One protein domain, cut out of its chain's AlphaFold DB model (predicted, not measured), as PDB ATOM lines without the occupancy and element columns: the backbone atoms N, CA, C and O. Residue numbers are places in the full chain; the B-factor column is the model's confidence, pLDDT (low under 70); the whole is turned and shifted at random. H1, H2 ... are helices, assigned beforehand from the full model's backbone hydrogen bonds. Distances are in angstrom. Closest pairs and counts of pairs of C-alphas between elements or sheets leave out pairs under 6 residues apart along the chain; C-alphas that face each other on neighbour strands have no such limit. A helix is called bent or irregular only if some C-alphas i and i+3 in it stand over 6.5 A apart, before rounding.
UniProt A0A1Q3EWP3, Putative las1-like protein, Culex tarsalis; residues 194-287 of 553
ATOM      1  N   GLY A 194      14.564  11.312 -57.489       59.00
ATOM      2  CA  GLY A 194      15.166  12.486 -56.847       59.00
ATOM      3  C   GLY A 194      14.993  12.526 -55.326       59.00
ATOM      4  O   GLY A 194      15.137  13.599 -54.749       59.00
ATOM      5  N   GLY A 195      14.650  11.391 -54.704       58.00
ATOM      6  CA  GLY A 195      14.530  11.227 -53.256       58.00
ATOM      7  C   GLY A 195      15.863  10.991 -52.537       58.00
ATOM      8  O   GLY A 195      15.974  11.259 -51.341       58.00
ATOM      9  N   THR A 196      16.878  10.527 -53.268       65.00
ATOM     10  CA  THR A 196      18.223  10.220 -52.767       65.00
ATOM     11  C   THR A 196      19.263  11.184 -53.332       65.00
ATOM     12  O   THR A 196      19.067  11.809 -54.380       65.00
ATOM     13  N   LEU A 197      20.373  11.339 -52.609       77.50
ATOM     14  CA  LEU A 197      21.506  12.140 -53.057       77.50
ATOM     15  C   LEU A 197      22.163  11.447 -54.260       77.50
ATOM     16  O   LEU A 197      22.557  10.292 -54.163       77.50
ATOM     17  N   THR A 198      22.258  12.135 -55.397       83.38
ATOM     18  CA  THR A 198      22.945  11.603 -56.585       83.38
ATOM     19  C   THR A 198      24.451  11.549 -56.354       83.38
ATOM     20  O   THR A 198      24.982  12.508 -55.789       83.38
ATOM     21  N   ASP A 199      25.137  10.539 -56.895       85.19
ATOM     22  CA  ASP A 199      26.589  10.351 -56.726       85.19
ATOM     23  C   ASP A 199      27.389  11.610 -57.059       85.19
ATOM     24  O   ASP A 199      28.175  12.068 -56.243       85.19
ATOM     25  N   LYS A 200      27.072  12.279 -58.175       87.12
ATOM     26  CA  LYS A 200      27.720  13.542 -58.559       87.12
ATOM     27  C   LYS A 200      27.637  14.623 -57.472       87.12
ATOM     28  O   LYS A 200      28.627  15.268 -57.159       87.12
ATOM     29  N   VAL A 201      26.453  14.825 -56.890       87.25
ATOM     30  CA  VAL A 201      26.260  15.823 -55.821       87.25
ATOM     31  C   VAL A 201      26.967  15.383 -54.536       87.25
ATOM     32  O   VAL A 201      27.462  16.231 -53.801       87.25
ATOM     33  N   ALA A 202      27.029  14.076 -54.264       89.50
ATOM     34  CA  ALA A 202      27.780  13.540 -53.135       89.50
ATOM     35  C   ALA A 202      29.294  13.752 -53.310       89.50
ATOM     36  O   ALA A 202      29.952  14.177 -52.363       89.50
ATOM     37  N   ASP A 203      29.835  13.513 -54.506       91.50
ATOM     38  CA  ASP A 203      31.246  13.727 -54.846       91.50
ATOM     39  C   ASP A 203      31.627  15.208 -54.736       91.50
ATOM     40  O   ASP A 203      32.586  15.546 -54.038       91.50
ATOM     41  N   ASP A 204      30.818  16.096 -55.329       91.50
ATOM     42  CA  ASP A 204      30.991  17.549 -55.229       91.50
ATOM     43  C   ASP A 204      30.970  18.003 -53.758       91.50
ATOM     44  O   ASP A 204      31.801  18.806 -53.329       91.50
ATOM     45  N   LEU A 205      30.045  17.466 -52.950       92.81
ATOM     46  CA  LEU A 205      29.958  17.789 -51.527       92.81
ATOM     47  C   LEU A 205      31.176  17.278 -50.747       92.81
ATOM     48  O   LEU A 205      31.703  18.024 -49.928       92.81
ATOM     49  N   ARG A 206      31.656  16.050 -50.997       94.81
ATOM     50  CA  ARG A 206      32.863  15.511 -50.337       94.81
ATOM     51  C   ARG A 206      34.091  16.365 -50.646       94.81
ATOM     52  O   ARG A 206      34.850  16.684 -49.734       94.81
ATOM     53  N   TYR A 207      34.250  16.781 -51.903       94.62
ATOM     54  CA  TYR A 207      35.311  17.704 -52.296       94.62
ATOM     55  C   TYR A 207      35.213  19.026 -51.522       94.62
ATOM     56  O   TYR A 207      36.173  19.428 -50.866       94.62
ATOM     57  N   LEU A 208      34.042  19.666 -51.509       94.62
ATOM     58  CA  LEU A 208      33.843  20.936 -50.805       94.62
ATOM     59  C   LEU A 208      34.067  20.821 -49.292       94.62
ATOM     60  O   LEU A 208      34.688  21.702 -48.703       94.62
ATOM     61  N   VAL A 209      33.623  19.727 -48.670       94.81
ATOM     62  CA  VAL A 209      33.866  19.444 -47.248       94.81
ATOM     63  C   VAL A 209      35.360  19.291 -46.960       94.81
ATOM     64  O   VAL A 209      35.844  19.838 -45.974       94.81
ATOM     65  N   SER A 210      36.112  18.622 -47.839       94.88
ATOM     66  CA  SER A 210      37.563  18.484 -47.674       94.88
ATOM     67  C   SER A 210      38.297  19.828 -47.778       94.88
ATOM     68  O   SER A 210      39.151  20.130 -46.947       94.88
ATOM     69  N   VAL A 211      37.917  20.682 -48.738       95.12
ATOM     70  CA  VAL A 211      38.462  22.043 -48.863       95.12
ATOM     71  C   VAL A 211      38.098  22.879 -47.637       95.12
ATOM     72  O   VAL A 211      38.951  23.588 -47.105       95.12
ATOM     73  N   TYR A 212      36.853  22.773 -47.166       95.56
ATOM     74  CA  TYR A 212      36.379  23.459 -45.969       95.56
ATOM     75  C   TYR A 212      37.211  23.082 -44.738       95.56
ATOM     76  O   TYR A 212      37.753  23.977 -44.099       95.56
ATOM     77  N   ASP A 213      37.366  21.789 -44.441       94.62
ATOM     78  CA  ASP A 213      38.097  21.298 -43.263       94.62
ATOM     79  C   ASP A 213      39.579  21.718 -43.276       94.62
ATOM     80  O   ASP A 213      40.150  22.124 -42.263       94.62
ATOM     81  N   VAL A 214      40.205  21.706 -44.456       94.81
ATOM     82  CA  VAL A 214      41.588  22.168 -44.631       94.81
ATOM     83  C   VAL A 214      41.710  23.683 -44.453       94.81
ATOM     84  O   VAL A 214      42.633  24.164 -43.789       94.81
ATOM     85  N   ALA A 215      40.787  24.457 -45.026       94.38
ATOM     86  CA  ALA A 215      40.801  25.910 -44.907       94.38
ATOM     87  C   ALA A 215      40.536  26.359 -43.461       94.38
ATOM     88  O   ALA A 215      41.237  27.239 -42.956       94.38
ATOM     89  N   THR A 216      39.584  25.736 -42.758       94.00
ATOM     90  CA  THR A 216      39.312  26.024 -41.342       94.00
ATOM     91  C   THR A 216      40.490  25.638 -40.452       94.00
ATOM     92  O   THR A 216      40.825  26.400 -39.543       94.00
ATOM     93  N   LYS A 217      41.192  24.536 -40.757       94.06
ATOM     94  CA  LYS A 217      42.452  24.169 -40.096       94.06
ATOM     95  C   LYS A 217      43.518  25.248 -40.221       94.06
ATOM     96  O   LYS A 217      44.095  25.651 -39.211       94.06
ATOM     97  N   ALA A 218      43.761  25.745 -41.431       93.31
ATOM     98  CA  ALA A 218      44.735  26.808 -41.657       93.31
ATOM     99  C   ALA A 218      44.360  28.100 -40.903       93.31
ATOM    100  O   ALA A 218      45.216  28.695 -40.249       93.31
ATOM    101  N   ILE A 219      43.078  28.490 -40.926       92.56
ATOM    102  CA  ILE A 219      42.577  29.667 -40.195       92.56
ATOM    103  C   ILE A 219      42.779  29.506 -38.689       92.56
ATOM    104  O   ILE A 219      43.295  30.413 -38.038       92.56
ATOM    105  N   HIS A 220      42.405  28.355 -38.130       92.00
ATOM    106  CA  HIS A 220      42.520  28.105 -36.696       92.00
ATOM    107  C   HIS A 220      43.983  28.082 -36.223       92.00
ATOM    108  O   HIS A 220      44.277  28.485 -35.101       92.00
ATOM    109  N   LYS A 221      44.923  27.692 -37.094       90.06
ATOM    110  CA  LYS A 221      46.371  27.779 -36.837       90.06
ATOM    111  C   LYS A 221      46.970  29.175 -37.058       90.06
ATOM    112  O   LYS A 221      48.157  29.355 -36.814       90.06
ATOM    113  N   GLY A 222      46.165  30.164 -37.448       88.75
ATOM    114  CA  GLY A 222      46.564  31.572 -37.535       88.75
ATOM    115  C   GLY A 222      46.857  32.083 -38.949       88.75
ATOM    116  O   GLY A 222      47.209  33.253 -39.110       88.75
ATOM    117  N   ALA A 223      46.682  31.261 -39.988       91.94
ATOM    118  CA  ALA A 223      46.856  31.707 -41.365       91.94
ATOM    119  C   ALA A 223      45.666  32.568 -41.825       91.94
ATOM    120  O   ALA A 223      44.504  32.262 -41.563       91.94
ATOM    121  N   LYS A 224      45.950  33.646 -42.567       90.62
ATOM    122  CA  LYS A 224      44.922  34.482 -43.227       90.62
ATOM    123  C   LYS A 224      44.831  34.230 -44.733       90.62
ATOM    124  O   LYS A 224      43.750  34.324 -45.312       90.62
ATOM    125  N   MET A 225      45.966  33.902 -45.342       92.19
ATOM    126  CA  MET A 225      46.127  33.647 -46.772       92.19
ATOM    127  C   MET A 225      46.528  32.192 -46.993       92.19
ATOM    128  O   MET A 225      47.184  31.608 -46.129       92.19
ATOM    129  N   VAL A 226      46.211  31.641 -48.167       90.88
ATOM    130  CA  VAL A 226      46.551  30.255 -48.539       90.88
ATOM    131  C   VAL A 226      48.041  29.963 -48.355       90.88
ATOM    132  O   VAL A 226      48.375  28.968 -47.726       90.88
ATOM    133  N   VAL A 227      48.925  30.869 -48.788       88.50
ATOM    134  CA  VAL A 227      50.391  30.725 -48.651       88.50
ATOM    135  C   VAL A 227      50.825  30.543 -47.191       88.50
ATOM    136  O   VAL A 227      51.688  29.728 -46.895       88.50
ATOM    137  N   GLY A 228      50.179  31.241 -46.252       85.00
ATOM    138  CA  GLY A 228      50.471  31.096 -44.822       85.00
ATOM    139  C   GLY A 228      50.019  29.756 -44.231       85.00
ATOM    140  O   GLY A 228      50.445  29.397 -43.140       85.00
ATOM    141  N   GLY A 229      49.165  29.007 -44.935       85.12
ATOM    142  CA  GLY A 229      48.715  27.679 -44.526       85.12
ATOM    143  C   GLY A 229      49.750  26.574 -44.748       85.12
ATOM    144  O   GLY A 229      49.631  25.522 -44.126       85.12
ATOM    145  N   GLU A 230      50.775  26.794 -45.582       88.12
ATOM    146  CA  GLU A 230      51.781  25.775 -45.931       88.12
ATOM    147  C   GLU A 230      52.509  25.218 -44.700       88.12
ATOM    148  O   GLU A 230      52.739  24.018 -44.599       88.12
ATOM    149  N   GLN A 231      52.784  26.072 -43.711       86.75
ATOM    150  CA  GLN A 231      53.481  25.697 -42.474       86.75
ATOM    151  C   GLN A 231      52.643  24.816 -41.531       86.75
ATOM    152  O   GLN A 231      53.172  24.239 -40.582       86.75
ATOM    153  N   HIS A 232      51.329  24.738 -41.749       85.81
ATOM    154  CA  HIS A 232      50.378  24.133 -40.812       85.81
ATOM    155  C   HIS A 232      49.574  22.971 -41.413       85.81
ATOM    156  O   HIS A 232      48.817  22.301 -40.700       85.81
ATOM    157  N   LEU A 233      49.720  22.734 -42.716       90.56
ATOM    158  CA  LEU A 233      48.998  21.723 -43.480       90.56
ATOM    159  C   LEU A 233      49.953  20.638 -43.979       90.56
ATOM    160  O   LEU A 233      51.140  20.873 -44.180       90.56
ATOM    161  N   THR A 234      49.433  19.431 -44.206       90.81
ATOM    162  CA  THR A 234      50.209  18.401 -44.912       90.81
ATOM    163  C   THR A 234      50.352  18.774 -46.388       90.81
ATOM    164  O   THR A 234      49.532  19.516 -46.931       90.81
ATOM    165  N   SER A 235      51.359  18.229 -47.079       90.94
ATOM    166  CA  SER A 235      51.611  18.553 -48.492       90.94
ATOM    167  C   SER A 235      50.401  18.278 -49.398       90.94
ATOM    168  O   SER A 235      50.153  19.028 -50.340       90.94
ATOM    169  N   SER A 236      49.608  17.241 -49.099       91.94
ATOM    170  CA  SER A 236      48.373  16.928 -49.828       91.94
ATOM    171  C   SER A 236      47.247  17.925 -49.537       91.94
ATOM    172  O   SER A 236      46.587  18.382 -50.467       91.94
ATOM    173  N   GLN A 237      47.059  18.306 -48.269       91.81
ATOM    174  CA  GLN A 237      46.078  19.315 -47.854       91.81
ATOM    175  C   GLN A 237      46.394  20.679 -48.474       91.81
ATOM    176  O   GLN A 237      45.511  21.334 -49.025       91.81
ATOM    177  N   PHE A 238      47.661  21.091 -48.431       92.69
ATOM    178  CA  PHE A 238      48.094  22.354 -49.013       92.69
ATOM    179  C   PHE A 238      47.891  22.383 -50.531       92.69
ATOM    180  O   PHE A 238      47.362  23.362 -51.052       92.69
ATOM    181  N   LYS A 239      48.234  21.294 -51.233       93.75
ATOM    182  CA  LYS A 239      47.998  21.166 -52.678       93.75
ATOM    183  C   LYS A 239      46.513  21.313 -53.025       93.75
ATOM    184  O   LYS A 239      46.184  22.134 -53.873       93.75
ATOM    185  N   LEU A 240      45.632  20.594 -52.325       93.88
ATOM    186  CA  LEU A 240      44.180  20.677 -52.517       93.88
ATOM    187  C   LEU A 240      43.659  22.114 -52.350       93.88
ATOM    188  O   LEU A 240      42.905  22.615 -53.184       93.88
ATOM    189  N   LEU A 241      44.070  22.781 -51.268       93.56
ATOM    190  CA  LEU A 241      43.649  24.147 -50.973       93.56
ATOM    191  C   LEU A 241      44.181  25.146 -52.007       93.56
ATOM    192  O   LEU A 241      43.452  26.047 -52.416       93.56
ATOM    193  N   LYS A 242      45.434  24.981 -52.445       92.94
ATOM    194  CA  LYS A 242      46.064  25.825 -53.463       92.94
ATOM    195  C   LYS A 242      45.382  25.678 -54.824       92.94
ATOM    196  O   LYS A 242      45.035  26.691 -55.422       92.94
ATOM    197  N   GLU A 243      45.118  24.452 -55.268       93.75
ATOM    198  CA  GLU A 243      44.396  24.184 -56.519       93.75
ATOM    199  C   GLU A 243      42.989  24.800 -56.496       93.75
ATOM    200  O   GLU A 243      42.567  25.429 -57.465       93.75
ATOM    201  N   HIS A 244      42.275  24.688 -55.367       93.50
ATOM    202  CA  HIS A 244      40.965  25.320 -55.207       93.50
ATOM    203  C   HIS A 244      41.042  26.854 -55.241       93.50
ATOM    204  O   HIS A 244      40.195  27.506 -55.855       93.50
ATOM    205  N   ALA A 245      42.049  27.431 -54.585       93.38
ATOM    206  CA  ALA A 245      42.275  28.871 -54.545       93.38
ATOM    207  C   ALA A 245      42.587  29.446 -55.936       93.38
ATOM    208  O   ALA A 245      42.014  30.459 -56.333       93.38
ATOM    209  N   GLU A 246      43.447  28.771 -56.702       93.50
ATOM    210  CA  GLU A 246      43.811  29.155 -58.069       93.50
ATOM    211  C   GLU A 246      42.623  29.034 -59.030       93.50
ATOM    212  O   GLU A 246      42.360  29.956 -59.801       93.50
ATOM    213  N   ALA A 247      41.847  27.949 -58.939       91.81
ATOM    214  CA  ALA A 247      40.674  27.739 -59.789       91.81
ATOM    215  C   ALA A 247      39.578  28.803 -59.593       91.81
ATOM    216  O   ALA A 247      38.846  29.111 -60.534       91.81
ATOM    217  N   ASN A 248      39.461  29.366 -58.386       90.12
ATOM    218  CA  ASN A 248      38.455  30.378 -58.047       90.12
ATOM    219  C   ASN A 248      39.016  31.810 -57.983       90.12
ATOM    220  O   ASN A 248      38.251  32.742 -57.742       90.12
ATOM    221  N   ASN A 249      40.323  31.994 -58.219       91.44
ATOM    222  CA  ASN A 249      41.029  33.272 -58.102       91.44
ATOM    223  C   ASN A 249      40.810  33.969 -56.739       91.44
ATOM    224  O   ASN A 249      40.618  35.183 -56.668       91.44
ATOM    225  N   GLU A 250      40.814  33.189 -55.654       92.06
ATOM    226  CA  GLU A 250      40.626  33.675 -54.285       92.06
ATOM    227  C   GLU A 250      41.675  33.050 -53.361       92.06
ATOM    228  O   GLU A 250      41.809  31.831 -53.281       92.06
ATOM    229  N   HIS A 251      42.422  33.888 -52.643       91.19
ATOM    230  CA  HIS A 251      43.560  33.473 -51.816       91.19
ATOM    231  C   HIS A 251      43.371  33.778 -50.324       91.19
ATOM    232  O   HIS A 251      44.198  33.366 -49.503       91.19
ATOM    233  N   GLN A 252      42.303  34.488 -49.955       93.50
ATOM    234  CA  GLN A 252      41.937  34.767 -48.575       93.50
ATOM    235  C   GLN A 252      41.109  33.615 -47.999       93.50
ATOM    236  O   GLN A 252      39.995  33.331 -48.442       93.50
ATOM    237  N   LEU A 253      41.613  32.989 -46.933       92.38
ATOM    238  CA  LEU A 253      41.017  31.773 -46.372       92.38
ATOM    239  C   LEU A 253      39.586  31.983 -45.862       92.38
ATOM    240  O   LEU A 253      38.727  31.132 -46.070       92.38
ATOM    241  N   SER A 254      39.298  33.127 -45.232       90.31
ATOM    242  CA  SER A 254      37.945  33.430 -44.745       90.31
ATOM    243  C   SER A 254      36.922  33.541 -45.876       90.31
ATOM    244  O   SER A 254      35.758  33.181 -45.693       90.31
ATOM    245  N   THR A 255      37.348  34.043 -47.038       91.44
ATOM    246  CA  THR A 255      36.487  34.177 -48.215       91.44
ATOM    247  C   THR A 255      36.253  32.810 -48.841       91.44
ATOM    248  O   THR A 255      35.098  32.445 -49.030       91.44
ATOM    249  N   ILE A 256      37.313  32.000 -48.996       92.94
ATOM    250  CA  ILE A 256      37.213  30.598 -49.439       92.94
ATOM    251  C   ILE A 256      36.216  29.830 -48.566       92.94
ATOM    252  O   ILE A 256      35.286  29.220 -49.084       92.94
ATOM    253  N   VAL A 257      36.345  29.900 -47.236       92.75
ATOM    254  CA  VAL A 257      35.422  29.221 -46.310       92.75
ATOM    255  C   VAL A 257      33.979  29.695 -46.506       92.75
ATOM    256  O   VAL A 257      33.064  28.874 -46.596       92.75
ATOM    257  N   SER A 258      33.756  31.009 -46.607       89.75
ATOM    258  CA  SER A 258      32.420  31.570 -46.831       89.75
ATOM    259  C   SER A 258      31.818  31.138 -48.172       89.75
ATOM    260  O   SER A 258      30.618  30.855 -48.236       89.75
ATOM    261  N   ASP A 259      32.625  31.090 -49.228       90.25
ATOM    262  CA  ASP A 259      32.192  30.743 -50.579       90.25
ATOM    263  C   ASP A 259      31.936  29.247 -50.718       90.25
ATOM    264  O   ASP A 259      30.913  28.864 -51.280       90.25
ATOM    265  N   VAL A 260      32.766  28.404 -50.101       93.19
ATOM    266  CA  VAL A 260      32.544  26.958 -50.005       93.19
ATOM    267  C   VAL A 260      31.246  26.666 -49.253       93.19
ATOM    268  O   VAL A 260      30.388  25.951 -49.773       93.19
ATOM    269  N   VAL A 261      31.017  27.271 -48.079       89.44
ATOM    270  CA  VAL A 261      29.745  27.110 -47.344       89.44
ATOM    271  C   VAL A 261      28.562  27.648 -48.151       89.44
ATOM    272  O   VAL A 261      27.506  27.014 -48.203       89.44
ATOM    273  N   GLY A 262      28.729  28.795 -48.811       86.50
ATOM    274  CA  GLY A 262      27.721  29.376 -49.692       86.50
ATOM    275  C   GLY A 262      27.370  28.457 -50.861       86.50
ATOM    276  O   GLY A 262      26.193  28.240 -51.140       86.50
ATOM    277  N   TYR A 263      28.364  27.855 -51.507       88.44
ATOM    278  CA  TYR A 263      28.172  26.930 -52.615       88.44
ATOM    279  C   TYR A 263      27.502  25.636 -52.149       88.44
ATOM    280  O   TYR A 263      26.471  25.252 -52.711       88.44
ATOM    281  N   MET A 264      28.024  25.023 -51.077       88.25
ATOM    282  CA  MET A 264      27.457  23.816 -50.471       88.25
ATOM    283  C   MET A 264      25.975  23.999 -50.162       88.25
ATOM    284  O   MET A 264      25.180  23.103 -50.404       88.25
ATOM    285  N   MET A 265      25.581  25.165 -49.652       80.31
ATOM    286  CA  MET A 265      24.235  25.365 -49.127       80.31
ATOM    287  C   MET A 265      23.294  26.022 -50.142       80.31
ATOM    288  O   MET A 265      22.100  25.740 -50.139       80.31
ATOM    289  N   GLU A 266      23.753  26.882 -51.044       79.12
ATOM    290  CA  GLU A 266      22.868  27.617 -51.963       79.12
ATOM    291  C   GLU A 266      22.870  27.072 -53.391       79.12
ATOM    292  O   GLU A 266      21.855  27.196 -54.080       79.12
ATOM    293  N   LYS A 267      23.981  26.477 -53.838       80.38
ATOM    294  CA  LYS A 267      24.159  26.044 -55.231       80.38
ATOM    295  C   LYS A 267      23.942  24.547 -55.415       80.38
ATOM    296  O   LYS A 267      23.352  24.162 -56.427       80.38
ATOM    297  N   LEU A 268      24.335  23.721 -54.441       81.88
ATOM    298  CA  LEU A 268      24.030  22.292 -54.489       81.88
ATOM    299  C   LEU A 268      22.519  22.064 -54.375       81.88
ATOM    300  O   LEU A 268      21.844  22.513 -53.443       81.88
ATOM    301  N   ARG A 269      21.967  21.364 -55.367       77.12
ATOM    302  CA  ARG A 269      20.550  20.999 -55.407       77.12
ATOM    303  C   ARG A 269      20.336  19.727 -54.598       77.12
ATOM    304  O   ARG A 269      20.301  18.636 -55.158       77.12
ATOM    305  N   PHE A 270      20.181  19.880 -53.288       77.06
ATOM    306  CA  PHE A 270      19.791  18.759 -52.441       77.06
ATOM    307  C   PHE A 270      18.374  18.272 -52.782       77.06
ATOM    308  O   PHE A 270      17.504  19.094 -53.112       77.06
ATOM    309  N   PRO A 271      18.122  16.957 -52.675       69.94
ATOM    310  CA  PRO A 271      16.773  16.415 -52.662       69.94
ATOM    311  C   PRO A 271      15.897  17.159 -51.650       69.94
ATOM    312  O   PRO A 271      16.339  17.506 -50.557       69.94
ATOM    313  N   LYS A 272      14.641  17.426 -52.014       66.88
ATOM    314  CA  LYS A 272      13.668  18.077 -51.111       66.88
ATOM    315  C   LYS A 272      13.042  17.099 -50.113       66.88
ATOM    316  O   LYS A 272      12.186  17.486 -49.321       66.88
ATOM    317  N   THR A 273      13.419  15.837 -50.216       67.56
ATOM    318  CA  THR A 273      12.948  14.704 -49.435       67.56
ATOM    319  C   THR A 273      13.780  14.579 -48.154       67.56
ATOM    320  O   THR A 273      15.007  14.709 -48.211       67.56
ATOM    321  N   PRO A 274      13.153  14.350 -46.985       69.06
ATOM    322  CA  PRO A 274      13.879  14.184 -45.724       69.06
ATOM    323  C   PRO A 274      14.883  13.019 -45.756       69.06
ATOM    324  O   PRO A 274      15.878  13.064 -45.039       69.06
ATOM    325  N   GLU A 275      14.680  12.033 -46.630       72.94
ATOM    326  CA  GLU A 275      15.484  10.816 -46.783       72.94
ATOM    327  C   GLU A 275      16.936  11.070 -47.213       72.94
ATOM    328  O   GLU A 275      17.812  10.271 -46.895       72.94
ATOM    329  N   ALA A 276      17.225  12.173 -47.908       77.88
ATOM    330  CA  ALA A 276      18.598  12.508 -48.297       77.88
ATOM    331  C   ALA A 276      19.395  13.182 -47.169       77.88
ATOM    332  O   ALA A 276      20.624  13.244 -47.235       77.88
ATOM    333  N   THR A 277      18.709  13.687 -46.140       84.44
ATOM    334  CA  THR A 277      19.324  14.458 -45.049       84.44
ATOM    335  C   THR A 277      20.400  13.668 -44.301       84.44
ATOM    336  O   THR A 277      21.489  14.216 -44.138       84.44
ATOM    337  N   PRO A 278      20.180  12.394 -43.899       88.31
ATOM    338  CA  PRO A 278      21.205  11.617 -43.207       88.31
ATOM    339  C   PRO A 278      22.495  11.478 -44.021       88.31
ATOM    340  O   PRO A 278      23.562  11.742 -43.485       88.31
ATOM    341  N   ALA A 279      22.396  11.178 -45.321       87.62
ATOM    342  CA  ALA A 279      23.562  11.030 -46.194       87.62
ATOM    343  C   ALA A 279      24.353  12.342 -46.348       87.62
ATOM    344  O   ALA A 279      25.582  12.337 -46.364       87.62
ATOM    345  N   VAL A 280      23.655  13.481 -46.436       89.19
ATOM    346  CA  VAL A 280      24.300  14.803 -46.450       89.19
ATOM    347  C   VAL A 280      25.013  15.066 -45.121       89.19
ATOM    348  O   VAL A 280      26.163  15.500 -45.128       89.19
ATOM    349  N   CYS A 281      24.365  14.785 -43.987       91.12
ATOM    350  CA  CYS A 281      24.972  14.931 -42.664       91.12
ATOM    351  C   CYS A 281      26.198  14.024 -42.487       91.12
ATOM    352  O   CYS A 281      27.209  14.504 -41.989       91.12
ATOM    353  N   ASP A 282      26.146  12.773 -42.949       91.62
ATOM    354  CA  ASP A 282      27.273  11.834 -42.887       91.62
ATOM    355  C   ASP A 282      28.492  12.373 -43.650       91.62
ATOM    356  O   ASP A 282      29.612  12.322 -43.149       91.62
ATOM    357  N   ILE A 283      28.284  12.981 -44.825       92.25
ATOM    358  CA  ILE A 283      29.369  13.628 -45.575       92.25
ATOM    359  C   ILE A 283      29.916  14.851 -44.825       92.25
ATOM    360  O   ILE A 283      31.129  15.031 -44.759       92.25
ATOM    361  N   LEU A 284      29.050  15.691 -44.251       91.81
ATOM    362  CA  LEU A 284      29.467  16.883 -43.501       91.81
ATOM    363  C   LEU A 284      30.262  16.533 -42.230       91.81
ATOM    364  O   LEU A 284      31.190  17.255 -41.874       91.81
ATOM    365  N   LEU A 285      29.945  15.413 -41.575       93.00
ATOM    366  CA  LEU A 285      30.643  14.904 -40.385       93.00
ATOM    367  C   LEU A 285      32.009  14.256 -40.701       93.00
ATOM    368  O   LEU A 285      32.704  13.792 -39.794       93.00
ATOM    369  N   ASN A 286      32.440  14.263 -41.965       90.31
ATOM    370  CA  ASN A 286      33.788  13.846 -42.362       90.31
ATOM    371  C   ASN A 286      34.835  14.975 -42.254       90.31
ATOM    372  O   ASN A 286      35.963  14.803 -42.712       90.31
ATOM    373  N   CYS A 287      34.494  16.115 -41.638       88.50
ATOM    374  CA  CYS A 287      35.445  17.186 -41.308       88.50
ATOM    375  C   CYS A 287      36.395  16.743 -40.179       88.50
ATOM    376  O   CYS A 287      36.093  16.961 -39.010       88.50
TER     377      CYS A 287
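Overview. This is residues 194 to 287 of the 553 residues of the protein "Putative las1-like protein" of Culex tarsalis (UniProt A0A1Q3EWP3). One long helix, H1, is the core of an elongated body: H4 packs along it running back the other way, H3 crosses it near its later half, and H5 packs on its earlier half. The very short H2 sits at the end where H1 finishes. The printed part has 94 residues with five named helices, H1 to H5 in that order, and no named strand; its class is all helix. It is compact, with a radius of gyration of the C-alphas of 14.1 A, and spans 42 by 22 by 18 A.

Arrangement. H1, residues 199 to 220, is the hub. With residues 218 to 219 alone it touches H2, residues 226 to 229; the closest C-alphas, of Ala 218 and Gly 229, are 5.0 A apart. With residues 211 to 215 alone it touches H3, residues 235 to 248, about perpendicular, only just, at 72 degrees; the closest C-alphas are those of Val 211 and Leu 241, 6.0 A. It touches H4, residues 253 to 267, at a shallow tilt of 24 degrees, opposite ways; the closest C-alphas are those of Tyr 212 and Val 257, 5.9 A. With residues 202 to 209 alone it touches H5, residues 274 to 284, at a steep tilt of 41 degrees, the same way; the closest C-alphas are those of Arg 206 and Ile 283, 6.2 A. H5 is apart from H2, H3 and H4. In H1, H3 and H4 every O i to N i+4 pair is within hydrogen-bond range; in H5 5 of 7 are, and H2 is too short for one.

Along the chain. H1 begins at C-alpha 199 (26.589, 10.351, -56.726) and is 31.1 A long; H3 is 20.1 A and H4 19.9 A. H5 is only just irregular, with C-alphas 275 and 278 6.8 A apart, and ends at C-alpha 284 (29.467, 16.883, -43.501).

Size, cuts and confidence. The C-alphas farthest apart, of Gly 194 and Gln 231, are 43.0 A apart. The printed part has no cut; the links H1 to H2, H2 to H3 and H3 to H4 are tight, and H4 to H5 is short. Residues 194 to 196 and 271 to 274 have pLDDT under 70.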